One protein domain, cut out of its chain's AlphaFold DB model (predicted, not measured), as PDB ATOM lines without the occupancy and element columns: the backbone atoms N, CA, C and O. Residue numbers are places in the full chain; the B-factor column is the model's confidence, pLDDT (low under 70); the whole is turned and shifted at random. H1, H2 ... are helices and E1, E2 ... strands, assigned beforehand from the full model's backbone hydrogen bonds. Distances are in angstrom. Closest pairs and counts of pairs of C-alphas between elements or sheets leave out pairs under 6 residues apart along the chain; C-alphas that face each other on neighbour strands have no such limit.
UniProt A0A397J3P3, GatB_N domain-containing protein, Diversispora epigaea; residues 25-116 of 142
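AT A GLANCE: This is residues 25 to 116 of the 142 residues of the protein "GatB_N domain-containing protein" of Diversispora epigaea (UniProt A0A397J3P3). A strongly twisted sheet of three strands, E1, E2 and E5, has one helix, H1, packed slantwise over one face, while a thin arm with the hairpin E3 and E4 reaches far beyond the sheet from where E2 ends and E5 begins. Residues 25 to 32 stick out as a free tail before E1. The printed part has 92 residues, with five named strands and then one named helix, a mixed class. The sheets E1 - E2 - E5 and E3 - E4 are both antiparallel. The whole is only just loose, close to extended, with a radius of gyration of the C-alphas of 18.4 A; it spans 54 by 43 by 26 A, the arm making the length.

HOW THE PARTS SIT: After the tail, look for E1, residues 36 to 43, an edge strand in a hairpin with E2, residues 53 to 63; N 41 and O 55 are 2.8 A apart, within hydrogen-bond range. E3, residues 68 to 70, and E4, residues 79 to 81, form another hairpin, with N 68 and O 81 at 2.8 A; both are apart from E1. E5, residues 86 to 91, is antiparallel to E2 at 148 degrees, with N 88 and O 61 at 2.8 A. H1, residues 98 to 114, is on the sheet E1 E2 E5 at a height of 6.3 A, giving two layers, a helix on one face of a sheet. It lies over E2 and only just over E1, on which 3 of its C-alphas fall, and runs slantwise to E2 at 51 degrees on the local plane. The closest C-alphas of E1 and H1, those of Leu 43 and Asn 104, are 7.1 A apart. In H1 every O i to N i+4 pair is within hydrogen-bond range.

IN THESE COORDINATES: Find C-alpha 36 at (40.105, 31.528, -5.098); from there E1 runs 20.7 A. E2 is 28.8 A long, E3 6.4 A, E4 6.6 A and E5 16.6 A. H1 runs 24.3 A to C-alpha 114 at (46.823, 19.335, -17.588).

THE WHOLE: The C-alphas farthest apart, Tyr 51 and Gly 76, are 54.3 A apart. The printed part has no cut, and no link is long. pLDDT is under 70 at residues 25 to 33, 66 and 82 to 85.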
ATOM      1  N   ILE A  25      30.135  35.998  10.159       50.00
ATOM      2  CA  ILE A  25      31.393  35.894  10.926       50.00
ATOM      3  C   ILE A  25      32.533  36.734  10.298       50.00
ATOM      4  O   ILE A  25      33.531  37.034  10.960       50.00
ATOM      5  N   LYS A  26      32.355  37.226   9.060       46.00
ATOM      6  CA  LYS A  26      33.253  38.170   8.360       46.00
ATOM      7  C   LYS A  26      33.610  39.438   9.152       46.00
ATOM      8  O   LYS A  26      34.643  40.041   8.877       46.00
ATOM      9  N   LYS A  27      32.799  39.853  10.135       49.78
ATOM     10  CA  LYS A  27      33.037  41.089  10.909       49.78
ATOM     11  C   LYS A  27      34.099  40.948  12.010       49.78
ATOM     12  O   LYS A  27      34.631  41.962  12.452       49.78
ATOM     13  N   ARG A  28      34.401  39.729  12.484       52.97
ATOM     14  CA  ARG A  28      35.210  39.519  13.708       52.97
ATOM     15  C   ARG A  28      36.593  38.911  13.455       52.97
ATOM     16  O   ARG A  28      37.510  39.169  14.225       52.97
ATOM     17  N   PHE A  29      36.762  38.156  12.373       52.97
ATOM     18  CA  PHE A  29      38.028  37.517  12.017       52.97
ATOM     19  C   PHE A  29      38.361  37.869  10.568       52.97
ATOM     20  O   PHE A  29      37.547  37.626   9.679       52.97
ATOM     21  N   LYS A  30      39.527  38.490  10.331       48.25
ATOM     22  CA  LYS A  30      40.036  38.828   8.991       48.25
ATOM     23  C   LYS A  30      39.813  37.646   8.036       48.25
ATOM     24  O   LYS A  30      40.414  36.598   8.242       48.25
ATOM     25  N   LYS A  31      38.925  37.854   7.049       49.72
ATOM     26  CA  LYS A  31      38.719  37.090   5.804       49.72
ATOM     27  C   LYS A  31      39.473  35.755   5.761       49.72
ATOM     28  O   LYS A  31      40.652  35.722   5.420       49.72
ATOM     29  N   LYS A  32      38.775  34.646   5.980       53.91
ATOM     30  CA  LYS A  32      39.063  33.483   5.147       53.91
ATOM     31  C   LYS A  32      38.074  33.573   3.992       53.91
ATOM     32  O   LYS A  32      36.877  33.696   4.217       53.91
ATOM     33  N   GLU A  33      38.593  33.713   2.786       68.06
ATOM     34  CA  GLU A  33      37.815  33.655   1.552       68.06
ATOM     35  C   GLU A  33      37.848  32.204   1.049       68.06
ATOM     36  O   GLU A  33      38.663  31.416   1.550       68.06
ATOM     37  N   PRO A  34      36.962  31.796   0.126       73.44
ATOM     38  CA  PRO A  34      37.227  30.604  -0.676       73.44
ATOM     39  C   PRO A  34      38.657  30.665  -1.237       73.44
ATOM     40  O   PRO A  34      39.229  31.749  -1.394       73.44
ATOM     41  N   LEU A  35      39.245  29.498  -1.507       83.06
ATOM     42  CA  LEU A  35      40.637  29.380  -1.954       83.06
ATOM     43  C   LEU A  35      40.964  30.324  -3.125       83.06
ATOM     44  O   LEU A  35      42.061  30.879  -3.181       83.06
ATOM     45  N   SER A  36      40.010  30.530  -4.036       87.00
ATOM     46  CA  SER A  36      40.105  31.528  -5.098       87.00
ATOM     47  C   SER A  36      38.745  32.164  -5.399       87.00
ATOM     48  O   SER A  36      37.708  31.510  -5.279       87.00
ATOM     49  N   ILE A  37      38.752  33.434  -5.810       88.62
ATOM     50  CA  ILE A  37      37.578  34.202  -6.251       88.62
ATOM     51  C   ILE A  37      37.921  34.872  -7.571       88.62
ATOM     52  O   ILE A  37      38.999  35.452  -7.699       88.62
ATOM     53  N   GLY A  38      36.968  34.878  -8.501       85.56
ATOM     54  CA  GLY A  38      37.087  35.642  -9.735       85.56
ATOM     55  C   GLY A  38      38.055  34.987 -10.713       85.56
ATOM     56  O   GLY A  38      39.256  35.238 -10.712       85.56
ATOM     57  N   GLY A  39      37.498  34.170 -11.596       93.88
ATOM     58  CA  GLY A  39      38.208  33.575 -12.722       93.88
ATOM     59  C   GLY A  39      37.316  33.517 -13.950       93.88
ATOM     60  O   GLY A  39      36.179  33.992 -13.934       93.88
ATOM     61  N   LYS A  40      37.820  32.923 -15.029       96.62
ATOM     62  CA  LYS A  40      37.024  32.677 -16.232       96.62
ATOM     63  C   LYS A  40      37.586  31.548 -17.076       96.62
ATOM     64  O   LYS A  40      38.793  31.320 -17.101       96.62
ATOM     65  N   ILE A  41      36.693  30.889 -17.800       95.94
ATOM     66  CA  ILE A  41      36.996  29.898 -18.826       95.94
ATOM     67  C   ILE A  41      36.533  30.480 -20.157       95.94
ATOM     68  O   ILE A  41      35.337  30.669 -20.371       95.94
ATOM     69  N   ALA A  42      37.477  30.771 -21.047       97.56
ATOM     70  CA  ALA A  42      37.161  31.202 -22.403       97.56
ATOM     71  C   ALA A  42      36.756  29.991 -23.250       97.56
ATOM     72  O   ALA A  42      37.449  28.975 -23.220       97.56
ATOM     73  N   LEU A  43      35.678  30.098 -24.018       96.75
ATOM     74  CA  LEU A  43      35.267  29.131 -25.034       96.75
ATOM     75  C   LEU A  43      35.401  29.775 -26.410       96.75
ATOM     76  O   LEU A  43      34.953  30.903 -26.611       96.75
ATOM     77  N   SER A  44      36.008  29.062 -27.354       96.12
ATOM     78  CA  SER A  44      36.252  29.569 -28.703       96.12
ATOM     79  C   SER A  44      35.993  28.517 -29.784       96.12
ATOM     80  O   SER A  44      35.510  27.407 -29.532       96.12
ATOM     81  N   HIS A  45      36.350  28.867 -31.018       95.69
ATOM     82  CA  HIS A  45      36.337  27.963 -32.163       95.69
ATOM     83  C   HIS A  45      37.205  26.715 -31.961       95.69
ATOM     84  O   HIS A  45      36.852  25.653 -32.471       95.69
ATOM     85  N   LEU A  46      38.276  26.802 -31.161       94.31
ATOM     86  CA  LEU A  46      39.128  25.654 -30.823       94.31
ATOM     87  C   LEU A  46      38.401  24.620 -29.956       94.31
ATOM     88  O   LEU A  46      38.714  23.435 -30.016       94.31
ATOM     89  N   ASP A  47      37.401  25.060 -29.195       93.75
ATOM     90  CA  ASP A  47      36.548  24.188 -28.390       93.75
ATOM     91  C   ASP A  47      35.321  23.700 -29.186       93.75
ATOM     92  O   ASP A  47      34.516  22.927 -28.681       93.75
ATOM     93  N   GLY A  48      35.148  24.134 -30.441       93.25
ATOM     94  CA  GLY A  48      34.009  23.765 -31.286       93.25
ATOM     95  C   GLY A  48      32.789  24.687 -31.160       93.25
ATOM     96  O   GLY A  48      31.688  24.310 -31.588       93.25
ATOM     97  N   LEU A  49      32.946  25.892 -30.596       94.38
ATOM     98  CA  LEU A  49      31.913  26.934 -30.561       94.38
ATOM     99  C   LEU A  49      32.029  27.867 -31.783       94.38
ATOM    100  O   LEU A  49      33.116  28.113 -32.284       94.38
ATOM    101  N   LYS A  50      30.910  28.384 -32.310       94.62
ATOM    102  CA  LYS A  50      30.930  29.247 -33.517       94.62
ATOM    103  C   LYS A  50      31.355  30.694 -33.236       94.62
ATOM    104  O   LYS A  50      31.557  31.458 -34.171       94.62
ATOM    105  N   TYR A  51      31.422  31.065 -31.968       94.88
ATOM    106  CA  TYR A  51      31.739  32.397 -31.472       94.88
ATOM    107  C   TYR A  51      32.607  32.259 -30.225       94.88
ATOM    108  O   TYR A  51      32.764  31.158 -29.690       94.88
ATOM    109  N   GLU A  52      33.166  33.376 -29.777       95.69
ATOM    110  CA  GLU A  52      33.914  33.449 -28.528       95.69
ATOM    111  C   GLU A  52      33.000  33.895 -27.393       95.69
ATOM    112  O   GLU A  52      32.175  34.794 -27.555       95.69
ATOM    113  N   THR A  53      33.130  33.242 -26.246       96.38
ATOM    114  CA  THR A  53      32.418  33.608 -25.021       96.38
ATOM    115  C   THR A  53      33.267  33.256 -23.807       96.38
ATOM    116  O   THR A  53      34.232  32.495 -23.900       96.38
ATOM    117  N   GLU A  54      32.916  33.803 -22.652       96.94
ATOM    118  CA  GLU A  54      33.603  33.554 -21.391       96.94
ATOM    119  C   GLU A  54      32.591  33.107 -20.341       96.94
ATOM    120  O   GLU A  54      31.556  33.741 -20.153       96.94
ATOM    121  N   VAL A  55      32.911  32.028 -19.629       96.50
ATOM    122  CA  VAL A  55      32.156  31.585 -18.454       96.50
ATOM    123  C   VAL A  55      32.942  31.991 -17.222       96.50
ATOM    124  O   VAL A  55      34.047  31.481 -16.999       96.50
ATOM    125  N   ARG A  56      32.418  32.923 -16.427       96.69
ATOM    126  CA  ARG A  56      33.108  33.375 -15.217       96.69
ATOM    127  C   ARG A  56      33.022  32.319 -14.122       96.69
ATOM    128  O   ARG A  56      31.997  31.675 -13.917       96.69
ATOM    129  N   ILE A  57      34.120  32.174 -13.393       94.06
ATOM    130  CA  ILE A  57      34.210  31.391 -12.166       94.06
ATOM    131  C   ILE A  57      33.967  32.354 -11.009       94.06
ATOM    132  O   ILE A  57      34.728  33.306 -10.813       94.06
ATOM    133  N   LYS A  58      32.915  32.085 -10.241       89.81
ATOM    134  CA  LYS A  58      32.582  32.822  -9.028       89.81
ATOM    135  C   LYS A  58      33.615  32.536  -7.944       89.81
ATOM    136  O   LYS A  58      34.198  33.466  -7.388       89.81
ATOM    137  N   GLN A  59      33.867  31.255  -7.674       88.06
ATOM    138  CA  GLN A  59      34.810  30.827  -6.644       88.06
ATOM    139  C   GLN A  59      35.311  29.394  -6.846       88.06
ATOM    140  O   GLN A  59      34.658  28.577  -7.494       88.06
ATOM    141  N   ILE A  60      36.452  29.103  -6.228       89.38
ATOM    142  CA  ILE A  60      36.996  27.758  -6.036       89.38
ATOM    143  C   ILE A  60      37.175  27.550  -4.539       89.38
ATOM    144  O   ILE A  60      37.801  28.384  -3.878       89.38
ATOM    145  N   GLN A  61      36.652  26.452  -4.008       85.44
ATOM    146  CA  GLN A  61      36.686  26.168  -2.580       85.44
ATOM    147  C   GLN A  61      37.069  24.725  -2.273       85.44
ATOM    148  O   GLN A  61      36.865  23.825  -3.079       85.44
ATOM    149  N   LEU A  62      37.645  24.520  -1.090       83.06
ATOM    150  CA  LEU A  62      37.870  23.184  -0.549       83.06
ATOM    151  C   LEU A  62      36.627  22.718   0.202       83.06
ATOM    152  O   LEU A  62      36.074  23.459   1.020       83.06
ATOM    153  N   GLU A  63      36.250  21.472  -0.036       78.19
ATOM    154  CA  GLU A  63      35.108  20.842   0.602       78.19
ATOM    155  C   GLU A  63      35.475  19.419   1.031       78.19
ATOM    156  O   GLU A  63      36.088  18.640   0.294       78.19
ATOM    157  N   GLN A  64      35.106  19.066   2.260       75.12
ATOM    158  CA  GLN A  64      35.141  17.680   2.697       75.12
ATOM    159  C   GLN A  64      34.023  16.927   1.981       75.12
ATOM    160  O   GLN A  64      32.858  17.193   2.240       75.12
ATOM    161  N   ASP A  65      34.346  15.991   1.097       73.31
ATOM    162  CA  ASP A  65      33.320  15.202   0.420       73.31
ATOM    163  C   ASP A  65      32.696  14.190   1.393       73.31
ATOM    164  O   ASP A  65      33.317  13.746   2.364       73.31
ATOM    165  N   THR A  66      31.451  13.809   1.130       67.00
ATOM    166  CA  THR A  66      30.808  12.741   1.892       67.00
ATOM    167  C   THR A  66      31.400  11.388   1.501       67.00
ATOM    168  O   THR A  66      31.787  11.141   0.347       67.00
ATOM    169  N   GLY A  67      31.473  10.480   2.478       70.00
ATOM    170  CA  GLY A  67      31.947   9.123   2.233       70.00
ATOM    171  C   GLY A  67      31.068   8.381   1.223       70.00
ATOM    172  O   GLY A  67      29.925   8.756   0.960       70.00
ATOM    173  N   LYS A  68      31.576   7.298   0.643       75.94
ATOM    174  CA  LYS A  68      30.786   6.401  -0.204       75.94
ATOM    175  C   LYS A  68      30.186   5.286   0.652       75.94
ATOM    176  O   LYS A  68      30.921   4.555   1.313       75.94
ATOM    177  N   SER A  69      28.865   5.126   0.593       78.44
ATOM    178  CA  SER A  69      28.163   3.975   1.175       78.44
ATOM    179  C   SER A  69      28.147   2.803   0.188       78.44
ATOM    180  O   SER A  69      27.758   2.975  -0.967       78.44
ATOM    181  N   ILE A  70      28.531   1.610   0.638       80.00
ATOM    182  CA  ILE A  70      28.550   0.374  -0.159       80.00
ATOM    183  C   ILE A  70      27.640  -0.656   0.520       80.00
ATOM    184  O   ILE A  70      27.899  -1.044   1.658       80.00
ATOM    185  N   TYR A  71      26.587  -1.103  -0.169       79.56
ATOM    186  CA  TYR A  71      25.535  -1.960   0.407       79.56
ATOM    187  C   TYR A  71      25.593  -3.436  -0.036       79.56
ATOM    188  O   TYR A  71      24.933  -4.279   0.564       79.56
ATOM    189  N   ASP A  72      26.417  -3.778  -1.033       74.88
ATOM    190  CA  ASP A  72      26.365  -5.090  -1.709       74.88
ATOM    191  C   ASP A  72      27.193  -6.206  -1.050       74.88
ATOM    192  O   ASP A  72      27.244  -7.327  -1.547       74.88
ATOM    193  N   ILE A  73      27.858  -5.928   0.073       76.12
ATOM    194  CA  ILE A  73      28.804  -6.882   0.678       76.12
ATOM    195  C   ILE A  73      28.117  -7.790   1.703       76.12
ATOM    196  O   ILE A  73      28.498  -8.947   1.867       76.12
ATOM    197  N   LYS A  74      27.084  -7.292   2.394       79.06
ATOM    198  CA  LYS A  74      26.297  -8.089   3.339       79.06
ATOM    199  C   LYS A  74      24.893  -7.491   3.501       79.06
ATOM    200  O   LYS A  74      24.792  -6.324   3.881       79.06
ATOM    201  N   PRO A  75      23.816  -8.277   3.305       78.44
ATOM    202  CA  PRO A  75      22.449  -7.810   3.518       78.44
ATOM    203  C   PRO A  75      22.269  -7.214   4.919       78.44
ATOM    204  O   PRO A  75      22.631  -7.835   5.919       78.44
ATOM    205  N   GLY A  76      21.725  -5.999   4.985       78.75
ATOM    206  CA  GLY A  76      21.503  -5.273   6.241       78.75
ATOM    207  C   GLY A  76      22.705  -4.480   6.771       78.75
ATOM    208  O   GLY A  76      22.579  -3.851   7.818       78.75
ATOM    209  N   PHE A  77      23.844  -4.463   6.070       75.62
ATOM    210  CA  PHE A  77      25.027  -3.685   6.449       75.62
ATOM    211  C   PHE A  77      25.442  -2.724   5.328       75.62
ATOM    212  O   PHE A  77      25.223  -2.990   4.150       75.62
ATOM    213  N   ALA A  78      26.062  -1.606   5.708       76.31
ATOM    214  CA  ALA A  78      26.689  -0.664   4.788       76.31
ATOM    215  C   ALA A  78      28.160  -0.491   5.178       76.31
ATOM    216  O   ALA A  78      28.450  -0.241   6.350       76.31
ATOM    217  N   LEU A  79      29.080  -0.615   4.220       77.69
ATOM    218  CA  LEU A  79      30.466  -0.190   4.408       77.69
ATOM    219  C   LEU A  79      30.605   1.281   4.020       77.69
ATOM    220  O   LEU A  79      30.012   1.719   3.036       77.69
ATOM    221  N   MET A  80      31.393   2.023   4.794       74.44
ATOM    222  CA  MET A  80      31.655   3.443   4.570       74.44
ATOM    223  C   MET A  80      33.106   3.631   4.132       74.44
ATOM    224  O   MET A  80      34.019   3.360   4.908       74.44
ATOM    225  N   ASP A  81      33.315   4.108   2.908       72.12
ATOM    226  CA  ASP A  81      34.620   4.584   2.443       72.12
ATOM    227  C   ASP A  81      34.704   6.098   2.636       72.12
ATOM    228  O   ASP A  81      33.897   6.851   2.094       72.12
ATOM    229  N   LEU A  82      35.664   6.542   3.443       67.31
ATOM    230  CA  LEU A  82      35.789   7.926   3.902       67.31
ATOM    231  C   LEU A  82      36.958   8.669   3.255       67.31
ATOM    232  O   LEU A  82      37.248   9.799   3.643       67.31
ATOM    233  N   ASN A  83      37.651   8.057   2.293       62.88
ATOM    234  CA  ASN A  83      38.870   8.611   1.699       62.88
ATOM    235  C   ASN A  83      38.589   9.709   0.658       62.88
ATOM    236  O   ASN A  83      39.138   9.680  -0.441       62.88
ATOM    237  N   ARG A  84      37.707  10.671   0.962       65.75
ATOM    238  CA  ARG A  84      37.259  11.676  -0.010       65.75
ATOM    239  C   ARG A  84      37.348  13.089   0.565       65.75
ATOM    240  O   ARG A  84      36.644  13.458   1.497       65.75
ATOM    241  N   ALA A  85      38.225  13.885  -0.028       62.00
ATOM    242  CA  ALA A  85      38.278  15.333   0.114       62.00
ATOM    243  C   ALA A  85      38.423  15.912  -1.295       62.00
ATOM    244  O   ALA A  85      39.131  15.329  -2.118       62.00
ATOM    245  N   GLY A  86      37.724  17.006  -1.586       73.88
ATOM    246  CA  GLY A  86      37.618  17.529  -2.941       73.88
ATOM    247  C   GLY A  86      37.737  19.042  -3.017       73.88
ATOM    248  O   GLY A  86      37.751  19.763  -2.016       73.88
ATOM    249  N   THR A  87      37.815  19.507  -4.255       80.44
ATOM    250  CA  THR A  87      37.732  20.920  -4.612       80.44
ATOM    251  C   THR A  87      36.439  21.126  -5.386       80.44
ATOM    252  O   THR A  87      36.140  20.360  -6.301       80.44
ATOM    253  N   GLU A  88      35.700  22.173  -5.048       86.88
ATOM    254  CA  GLU A  88      34.484  22.584  -5.737       86.88
ATOM    255  C   GLU A  88      34.742  23.882  -6.513       86.88
ATOM    256  O   GLU A  88      35.403  24.803  -6.020       86.88
ATOM    257  N   ILE A  89      34.227  23.955  -7.741       90.31
ATOM    258  CA  ILE A  89      34.348  25.115  -8.628       90.31
ATOM    259  C   ILE A  89      32.938  25.588  -8.965       90.31
ATOM    260  O   ILE A  89      32.160  24.841  -9.549       90.31
ATOM    261  N   VAL A  90      32.631  26.841  -8.632       92.25
ATOM    262  CA  VAL A  90      31.310  27.443  -8.845       92.25
ATOM    263  C   VAL A  90      31.406  28.500  -9.938       92.25
ATOM    264  O   VAL A  90      32.228  29.417  -9.851       92.25
ATOM    265  N   THR A  91      30.556  28.402 -10.960       94.38
ATOM    266  CA  THR A  91      30.471  29.382 -12.052       94.38
ATOM    267  C   THR A  91      29.435  30.470 -11.766       94.38
ATOM    268  O   THR A  91      28.512  30.292 -10.976       94.38
ATOM    269  N   GLU A  92      29.576  31.615 -12.426       94.81
ATOM    270  CA  GLU A  92      28.469  32.560 -12.611       94.81
ATOM    271  C   GLU A  92      27.473  32.006 -13.656       94.81
ATOM    272  O   GLU A  92      27.847  31.139 -14.455       94.81
ATOM    273  N   PRO A  93      26.215  32.494 -13.703       93.06
ATOM    274  CA  PRO A  93      25.192  32.030 -14.649       93.06
ATOM    275  C   PRO A  93      25.400  32.606 -16.065       93.06
ATOM    276  O   PRO A  93      24.526  33.259 -16.642       93.06
ATOM    277  N   ASP A  94      26.591  32.400 -16.627       94.00
ATOM    278  CA  ASP A  94      26.987  32.909 -17.946       94.00
ATOM    279  C   ASP A  94      26.669  31.927 -19.082       94.00
ATOM    280  O   ASP A  94      26.607  32.330 -20.240       94.00
ATOM    281  N   ILE A  95      26.439  30.650 -18.766       94.31
ATOM    282  CA  ILE A  95      26.140  29.595 -19.742       94.31
ATOM    283  C   ILE A  95      24.709  29.770 -20.269       94.31
ATOM    284  O   ILE A  95      23.750  29.785 -19.498       94.31
ATOM    285  N   ARG A  96      24.549  29.878 -21.593       91.44
ATOM    286  CA  ARG A  96      23.263  30.134 -22.273       91.44
ATOM    287  C   ARG A  96      22.809  29.013 -23.200       91.44
ATOM    288  O   ARG A  96      21.726  29.100 -23.775       91.44
ATOM    289  N   SER A  97      23.592  27.947 -23.354       92.12
ATOM    290  CA  SER A  97      23.179  26.782 -24.141       92.12
ATOM    291  C   SER A  97      23.744  25.466 -23.612       92.12
ATOM    292  O   SER A  97      24.817  25.422 -23.013       92.12
ATOM    293  N   LEU A  98      23.059  24.361 -23.927       92.88
ATOM    294  CA  LEU A  98      23.546  23.003 -23.643       92.88
ATOM    295  C   LEU A  98      24.926  22.741 -24.263       92.88
ATOM    296  O   LEU A  98      25.755  22.042 -23.683       92.88
ATOM    297  N   LYS A  99      25.183  23.323 -25.441       94.81
ATOM    298  CA  LYS A  99      26.474  23.197 -26.117       94.81
ATOM    299  C   LYS A  99      27.579  23.890 -25.322       94.81
ATOM    300  O   LYS A  99      28.623  23.286 -25.109       94.81
ATOM    301  N   GLU A 100      27.350  25.118 -24.866       95.00
ATOM    302  CA  GLU A 100      28.303  25.822 -24.000       95.00
ATOM    303  C   GLU A 100      28.562  25.058 -22.701       95.00
ATOM    304  O   GLU A 100      29.719  24.923 -22.321       95.00
ATOM    305  N   ALA A 101      27.524  24.496 -22.071       93.44
ATOM    306  CA  ALA A 101      27.666  23.703 -20.849       93.44
ATOM    307  C   ALA A 101      28.609  22.504 -21.044       93.44
ATOM    308  O   ALA A 101      29.579  22.335 -20.303       93.44
ATOM    309  N   GLY A 102      28.375  21.704 -22.090       93.06
ATOM    310  CA  GLY A 102      29.210  20.537 -22.386       93.06
ATOM    311  C   GLY A 102      30.655  20.905 -22.741       93.06
ATOM    312  O   GLY A 102      31.591  20.222 -22.318       93.06
ATOM    313  N   LEU A 103      30.853  21.996 -23.488       95.62
ATOM    314  CA  LEU A 103      32.189  22.487 -23.830       95.62
ATOM    315  C   LEU A 103      32.924  23.053 -22.616       95.62
ATOM    316  O   LEU A 103      34.111  22.782 -22.452       95.62
ATOM    317  N   ASN A 104      32.225  23.784 -21.747       94.44
ATOM    318  CA  ASN A 104      32.788  24.305 -20.510       94.44
ATOM    319  C   ASN A 104      33.272  23.172 -19.600       94.44
ATOM    320  O   ASN A 104      34.430  23.186 -19.189       94.44
ATOM    321  N   LEU A 105      32.435  22.152 -19.383       92.62
ATOM    322  CA  LEU A 105      32.778  20.999 -18.552       92.62
ATOM    323  C   LEU A 105      33.991  20.238 -19.105       92.62
ATOM    324  O   LEU A 105      34.929  19.937 -18.370       92.62
ATOM    325  N   ARG A 106      34.014  19.979 -20.420       91.94
ATOM    326  CA  ARG A 106      35.141  19.308 -21.084       91.94
ATOM    327  C   ARG A 106      36.424  20.135 -21.009       91.94
ATOM    328  O   ARG A 106      37.496  19.588 -20.765       91.94
ATOM    329  N   LYS A 107      36.332  21.451 -21.205       94.12
ATOM    330  CA  LYS A 107      37.491  22.341 -21.107       94.12
ATOM    331  C   LYS A 107      38.025  22.403 -19.680       94.12
ATOM    332  O   LYS A 107      39.234  22.314 -19.492       94.12
ATOM    333  N   LEU A 108      37.140  22.490 -18.689       92.25
ATOM    334  CA  LEU A 108      37.508  22.445 -17.278       92.25
ATOM    335  C   LEU A 108      38.209  21.126 -16.931       92.25
ATOM    336  O   LEU A 108      39.293  21.154 -16.358       92.25
ATOM    337  N   GLN A 109      37.649  19.988 -17.350       89.75
ATOM    338  CA  GLN A 109      38.274  18.673 -17.185       89.75
ATOM    339  C   GLN A 109      39.684  18.644 -17.789       89.75
ATOM    340  O   GLN A 109      40.629  18.241 -17.114       89.75
ATOM    341  N   ASN A 110      39.850  19.130 -19.023       91.38
ATOM    342  CA  ASN A 110      41.153  19.186 -19.686       91.38
ATOM    343  C   ASN A 110      42.160  20.063 -18.926       91.38
ATOM    344  O   ASN A 110      43.315  19.669 -18.785       91.38
ATOM    345  N   ILE A 111      41.733  21.224 -18.417       92.31
ATOM    346  CA  ILE A 111      42.582  22.109 -17.605       92.31
ATOM    347  C   ILE A 111      43.021  21.387 -16.329       92.31
ATOM    348  O   ILE A 111      44.212  21.353 -16.036       92.31
ATOM    349  N   LEU A 112      42.081  20.773 -15.604       89.69
ATOM    350  CA  LEU A 112      42.355  20.049 -14.360       89.69
ATOM    351  C   LEU A 112      43.311  18.866 -14.571       89.69
ATOM    352  O   LEU A 112      44.199  18.648 -13.744       89.69
ATOM    353  N   CYS A 113      43.171  18.156 -15.694       88.56
ATOM    354  CA  CYS A 113      44.093  17.096 -16.103       88.56
ATOM    355  C   CYS A 113      45.484  17.641 -16.424       88.56
ATOM    356  O   CYS A 113      46.485  17.093 -15.971       88.56
ATOM    357  N   ALA A 114      45.557  18.738 -17.179       90.81
ATOM    358  CA  ALA A 114      46.823  19.335 -17.588       90.81
ATOM    359  C   ALA A 114      47.643  19.852 -16.395       90.81
ATOM    360  O   ALA A 114      48.866  19.742 -16.404       90.81
ATOM    361  N   VAL A 115      46.984  20.380 -15.356       90.19
ATOM    362  CA  VAL A 115      47.657  20.824 -14.120       90.19
ATOM    363  C   VAL A 115      47.885  19.691 -13.113       90.19
ATOM    364  O   VAL A 115      48.457  19.929 -12.052       90.19
ATOM    365  N   GLY A 116      47.426  18.469 -13.404       85.12
ATOM    366  CA  GLY A 116      47.581  17.301 -12.532       85.12
ATOM    367  C   GLY A 116      46.728  17.333 -11.258       85.12
ATOM    368  O   GLY A 116      47.013  16.596 -10.320       85.12
TER     369      GLY A 116